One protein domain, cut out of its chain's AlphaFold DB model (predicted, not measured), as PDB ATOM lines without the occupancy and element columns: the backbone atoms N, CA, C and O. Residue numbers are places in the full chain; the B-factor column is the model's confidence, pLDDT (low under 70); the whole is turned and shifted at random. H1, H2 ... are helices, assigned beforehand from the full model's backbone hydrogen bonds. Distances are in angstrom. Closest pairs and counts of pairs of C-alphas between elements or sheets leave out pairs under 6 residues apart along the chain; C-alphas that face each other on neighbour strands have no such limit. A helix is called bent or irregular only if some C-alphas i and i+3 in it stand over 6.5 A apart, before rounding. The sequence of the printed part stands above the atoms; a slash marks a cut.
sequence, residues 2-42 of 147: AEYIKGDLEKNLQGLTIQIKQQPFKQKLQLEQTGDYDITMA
ATOM      1  N   ALA A   2       5.406 -42.187 -23.094       95.19
ATOM      2  CA  ALA A   2       4.321 -43.158 -22.875       95.19
ATOM      3  C   ALA A   2       3.647 -43.641 -24.180       95.19
ATOM      4  O   ALA A   2       3.502 -44.839 -24.370       95.19
ATOM      5  N   GLU A   3       3.354 -42.736 -25.121       97.31
ATOM      6  CA  GLU A   3       2.830 -43.095 -26.455       97.31
ATOM      7  C   GLU A   3       3.785 -43.972 -27.279       97.31
ATOM      8  O   GLU A   3       3.349 -44.877 -27.978       97.31
ATOM      9  N   TYR A   4       5.098 -43.734 -27.177       97.25
ATOM     10  CA  TYR A   4       6.100 -44.551 -27.870       97.25
ATOM     11  C   TYR A   4       6.121 -45.975 -27.303       97.25
ATOM     12  O   TYR A   4       6.066 -46.934 -28.063       97.25
ATOM     13  N   ILE A   5       6.133 -46.101 -25.971       97.00
ATOM     14  CA  ILE A   5       6.099 -47.397 -25.280       97.00
ATOM     15  C   ILE A   5       4.799 -48.140 -25.604       97.00
ATOM     16  O   ILE A   5       4.845 -49.313 -25.957       97.00
ATOM     17  N   LYS A   6       3.647 -47.456 -25.544       97.75
ATOM     18  CA  LYS A   6       2.350 -48.010 -25.954       97.75
ATOM     19  C   LYS A   6       2.411 -48.549 -27.382       97.75
ATOM     20  O   LYS A   6       2.073 -49.706 -27.601       97.75
ATOM     21  N   GLY A   7       2.862 -47.727 -28.330       97.94
ATOM     22  CA  GLY A   7       2.927 -48.107 -29.738       97.94
ATOM     23  C   GLY A   7       3.842 -49.305 -29.992       97.94
ATOM     24  O   GLY A   7       3.476 -50.193 -30.757       97.94
ATOM     25  N   ASP A   8       5.004 -49.358 -29.340       97.50
ATOM     26  CA  ASP A   8       5.937 -50.478 -29.490       97.50
ATOM     27  C   ASP A   8       5.393 -51.772 -28.860       97.50
ATOM     28  O   ASP A   8       5.409 -52.826 -29.499       97.50
ATOM     29  N   LEU A   9       4.819 -51.697 -27.654       97.50
ATOM     30  CA  LEU A   9       4.225 -52.856 -26.984       97.50
ATOM     31  C   LEU A   9       3.017 -53.408 -27.750       97.50
ATOM     32  O   LEU A   9       2.961 -54.606 -27.999       97.50
ATOM     33  N   GLU A  10       2.077 -52.561 -28.177       98.25
ATOM     34  CA  GLU A  10       0.892 -53.004 -28.933       98.25
ATOM     35  C   GLU A  10       1.255 -53.561 -30.319       98.25
ATOM     36  O   GLU A  10       0.605 -54.482 -30.812       98.25
ATOM     37  N   LYS A  11       2.318 -53.040 -30.947       98.19
ATOM     38  CA  LYS A  11       2.831 -53.560 -32.221       98.19
ATOM     39  C   LYS A  11       3.431 -54.959 -32.072       98.19
ATOM     40  O   LYS A  11       3.239 -55.796 -32.954       98.19
ATOM     41  N   ASN A  12       4.195 -55.192 -31.006       98.19
ATOM     42  CA  ASN A  12       4.953 -56.430 -30.822       98.19
ATOM     43  C   ASN A  12       4.159 -57.514 -30.067       98.19
ATOM     44  O   ASN A  12       4.465 -58.697 -30.207       98.19
ATOM     45  N   LEU A  13       3.128 -57.139 -29.302       97.50
ATOM     46  CA  LEU A  13       2.318 -58.041 -28.479       97.50
ATOM     47  C   LEU A  13       0.862 -58.032 -28.958       97.50
ATOM     48  O   LEU A  13       0.038 -57.228 -28.524       97.50
ATOM     49  N   GLN A  14       0.536 -58.949 -29.872       96.00
ATOM     50  CA  GLN A  14      -0.806 -59.044 -30.451       96.00
ATOM     51  C   GLN A  14      -1.870 -59.274 -29.370       96.00
ATOM     52  O   GLN A  14      -1.743 -60.162 -28.531       96.00
ATOM     53  N   GLY A  15      -2.938 -58.477 -29.418       97.12
ATOM     54  CA  GLY A  15      -4.032 -58.527 -28.446       97.12
ATOM     55  C   GLY A  15      -3.811 -57.673 -27.195       97.12
ATOM     56  O   GLY A  15      -4.757 -57.491 -26.431       97.12
ATOM     57  N   LEU A  16      -2.620 -57.097 -26.997       97.81
ATOM     58  CA  LEU A  16      -2.395 -56.117 -25.939       97.81
ATOM     59  C   LEU A  16      -3.049 -54.781 -26.311       97.81
ATOM     60  O   LEU A  16      -2.947 -54.307 -27.440       97.81
ATOM     61  N   THR A  17      -3.722 -54.157 -25.349       97.62
ATOM     62  CA  THR A  17      -4.230 -52.787 -25.465       97.62
ATOM     63  C   THR A  17      -3.871 -52.027 -24.198       97.62
ATOM     64  O   THR A  17      -4.226 -52.440 -23.099       97.62
ATOM     65  N   ILE A  18      -3.178 -50.906 -24.352       97.62
ATOM     66  CA  ILE A  18      -2.717 -50.044 -23.269       97.62
ATOM     67  C   ILE A  18      -3.519 -48.747 -23.304       97.62
ATOM     68  O   ILE A  18      -3.534 -48.030 -24.307       97.62
ATOM     69  N   GLN A  19      -4.153 -48.396 -22.189       98.06
ATOM     70  CA  GLN A  19      -4.784 -47.089 -22.015       98.06
ATOM     71  C   GLN A  19      -3.888 -46.188 -21.170       98.06
ATOM     72  O   GLN A  19      -3.529 -46.524 -20.044       98.06
ATOM     73  N   ILE A  20      -3.524 -45.023 -21.704       98.06
ATOM     74  CA  ILE A  20      -2.688 -44.068 -20.978       98.06
ATOM     75  C   ILE A  20      -3.570 -43.243 -20.043       98.06
ATOM     76  O   ILE A  20      -4.439 -42.493 -20.485       98.06
ATOM     77  N   LYS A  21      -3.302 -43.338 -18.739       97.50
ATOM     78  CA  LYS A  21      -3.952 -42.534 -17.698       97.50
ATOM     79  C   LYS A  21      -2.964 -41.514 -17.138       97.50
ATOM     80  O   LYS A  21      -2.197 -41.806 -16.225       97.50
ATOM     81  N   GLN A  22      -2.976 -40.298 -17.678       96.81
ATOM     82  CA  GLN A  22      -2.144 -39.217 -17.147       96.81
ATOM     83  C   GLN A  22      -2.678 -38.751 -15.786       96.81
ATOM     84  O   GLN A  22      -3.880 -38.550 -15.622       96.81
ATOM     85  N   GLN A  23      -1.787 -38.573 -14.810       97.19
ATOM     86  CA  GLN A  23      -2.113 -38.106 -13.460       97.19
ATOM     87  C   GLN A  23      -1.081 -37.066 -13.006       97.19
ATOM     88  O   GLN A  23       0.095 -37.190 -13.364       97.19
ATOM     89  N   PRO A  24      -1.462 -36.057 -12.200       97.50
ATOM     90  CA  PRO A  24      -0.473 -35.220 -11.537       97.50
ATOM     91  C   PRO A  24       0.351 -36.052 -10.542       97.50
ATOM     92  O   PRO A  24      -0.111 -37.064 -10.012       97.50
ATOM     93  N   PHE A  25       1.594 -35.631 -10.295       95.94
ATOM     94  CA  PHE A  25       2.601 -36.463  -9.624       95.94
ATOM     95  C   PHE A  25       2.161 -36.990  -8.250       95.94
ATOM     96  O   PHE A  25       2.326 -38.171  -7.965       95.94
ATOM     97  N   LYS A  26       1.534 -36.147  -7.418       96.75
ATOM     98  CA  LYS A  26       1.062 -36.550  -6.084       96.75
ATOM     99  C   LYS A  26       0.009 -37.663  -6.153       96.75
ATOM    100  O   LYS A  26       0.075 -38.609  -5.378       96.75
ATOM    101  N   GLN A  27      -0.948 -37.548  -7.073       97.56
ATOM    102  CA  GLN A  27      -1.992 -38.550  -7.278       97.56
ATOM    103  C   GLN A  27      -1.399 -39.842  -7.845       97.56
ATOM    104  O   GLN A  27      -1.739 -40.917  -7.363       97.56
ATOM    105  N   LYS A  28      -0.457 -39.744  -8.794       97.44
ATOM    106  CA  LYS A  28       0.290 -40.904  -9.306       97.44
ATOM    107  C   LYS A  28       0.972 -41.679  -8.171       97.44
ATOM    108  O   LYS A  28       0.774 -42.882  -8.076       97.44
ATOM    109  N   LEU A  29       1.707 -40.993  -7.289       96.00
ATOM    110  CA  LEU A  29       2.379 -41.636  -6.152       96.00
ATOM    111  C   LEU A  29       1.396 -42.346  -5.215       96.00
ATOM    112  O   LEU A  29       1.718 -43.398  -4.672       96.00
ATOM    113  N   GLN A  30       0.202 -41.780  -5.016       96.88
ATOM    114  CA  GLN A  30      -0.833 -42.417  -4.206       96.88
ATOM    115  C   GLN A  30      -1.349 -43.705  -4.857       96.88
ATOM    116  O   GLN A  30      -1.455 -44.708  -4.163       96.88
ATOM    117  N   LEU A  31      -1.616 -43.690  -6.167       97.75
ATOM    118  CA  LEU A  31      -2.040 -44.879  -6.917       97.75
ATOM    119  C   LEU A  31      -0.974 -45.980  -6.871       97.75
ATOM    120  O   LEU A  31      -1.295 -47.136  -6.621       97.75
ATOM    121  N   GLU A  32       0.301 -45.616  -7.030       96.62
ATOM    122  CA  GLU A  32       1.426 -46.548  -6.886       96.62
ATOM    123  C   GLU A  32       1.509 -47.116  -5.465       96.62
ATOM    124  O   GLU A  32       1.689 -48.313  -5.277       96.62
ATOM    125  N   GLN A  33       1.322 -46.275  -4.445       94.69
ATOM    126  CA  GLN A  33       1.330 -46.701  -3.045       94.69
ATOM    127  C   GLN A  33       0.212 -47.688  -2.703       94.69
ATOM    128  O   GLN A  33       0.417 -48.544  -1.843       94.69
ATOM    129  N   THR A  34      -0.960 -47.544  -3.323       95.50
ATOM    130  CA  THR A  34      -2.115 -48.419  -3.092       95.50
ATOM    131  C   THR A  34      -2.177 -49.606  -4.051       95.50
ATOM    132  O   THR A  34      -3.072 -50.432  -3.899       95.50
ATOM    133  N   GLY A  35      -1.269 -49.695  -5.029       95.06
ATOM    134  CA  GLY A  35      -1.317 -50.710  -6.084       95.06
ATOM    135  C   GLY A  35      -2.487 -50.535  -7.062       95.06
ATOM    136  O   GLY A  35      -2.885 -51.497  -7.704       95.06
ATOM    137  N   ASP A  36      -3.060 -49.330  -7.169       97.25
ATOM    138  CA  ASP A  36      -4.171 -49.021  -8.089       97.25
ATOM    139  C   ASP A  36      -3.632 -48.592  -9.467       97.25
ATOM    140  O   ASP A  36      -3.796 -47.452  -9.919       97.25
ATOM    141  N   TYR A  37      -2.881 -49.499 -10.094       97.25
ATOM    142  CA  TYR A  37      -2.304 -49.348 -11.427       97.25
ATOM    143  C   TYR A  37      -1.919 -50.720 -12.003       97.25
ATOM    144  O   TYR A  37      -1.616 -51.640 -11.250       97.25
ATOM    145  N   ASP A  38      -1.857 -50.831 -13.332       96.94
ATOM    146  CA  ASP A  38      -1.356 -52.042 -14.002       96.94
ATOM    147  C   ASP A  38       0.134 -51.909 -14.353       96.94
ATOM    148  O   ASP A  38       0.967 -52.735 -13.990       96.94
ATOM    149  N   ILE A  39       0.490 -50.823 -15.050       95.81
ATOM    150  CA  ILE A  39       1.863 -50.487 -15.445       95.81
ATOM    151  C   ILE A  39       2.095 -49.012 -15.127       95.81
ATOM    152  O   ILE A  39       1.277 -48.156 -15.467       95.81
ATOM    153  N   THR A  40       3.224 -48.701 -14.494       96.62
ATOM    154  CA  THR A  40       3.615 -47.324 -14.186       96.62
ATOM    155  C   THR A  40       5.009 -47.017 -14.707       96.62
ATOM    156  O   THR A  40       5.900 -47.863 -14.716       96.62
ATOM    157  N   MET A  41       5.212 -45.769 -15.122       95.00
ATOM    158  CA  MET A  41       6.542 -45.236 -15.374       95.00
ATOM    159  C   MET A  41       7.068 -44.609 -14.086       95.00
ATOM    160  O   MET A  41       6.586 -43.556 -13.652       95.00
ATOM    161  N   ALA A  42       8.074 -45.241 -13.495       93.38
ATOM    162  CA  ALA A  42       8.750 -44.759 -12.301       93.38
ATOM    163  C   ALA A  42      10.208 -44.401 -12.603       93.38
ATOM    164  O   ALA A  42      10.794 -44.832 -13.596       93.38
TER     165      ALA A  42
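This is residues 2 to 42 of the 147 residues of the protein "Oligopeptide ABC transporter, oligopeptide-binding protein" of Bacillus cereus BDRD-ST26 (UniProt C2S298). Two short helices stand at opposite ends of an elongated piece, H1 at one end and H2 at the other, with no helix-to-helix packing. A long stretch, residues 13 to 24, turns back after H1 and spans the gap to H2, and the tail after H2, residues 35 to 42, folds back into the space between the two helices. The printed part has 41 residues with two named helices, H1 then H2, and no named strand; the class is all helix. The whole is loose, with a radius of gyration of the C-alphas of 11.6 A, and the C-alphas span 32 by 16 by 14 A.

H1, residues 2 to 12, and H2, residues 25 to 34, are apart, with no C-alpha of the one within 8 A of the other. The link from H1 to H2 is long, with 12 residues between them. In both H1 and H2 every O i to N i+4 pair is within hydrogen-bond range.

H1 runs from Ala 2, C-alpha at (4.321, -43.158, -22.875), to Asn 12, C-alpha at (4.953, -56.430, -30.822), and measures 15.5 A from first to last C-alpha. The link passes through Ile 18, C-alpha at (-2.717, -50.044, -23.269). H2 runs from Phe 25, C-alpha at (2.601, -36.463, -9.624), to Thr 34, C-alpha at (-2.115, -48.419, -3.092), and measures 14.4 A. Neither helix is bent or irregular.

The two C-alphas farthest apart are those of Gln 14 and Lys 26, at 33.2 A. The C-alphas of Ala 2 and Ala 42, the first and last printed, are 11.6 A apart. The C-alphas of residues 13 to 24 lie 6 to 17 A from the mean of the C-alphas. The printed part has no cut. Its mean pLDDT is 96.9, and no printed residue is under 70.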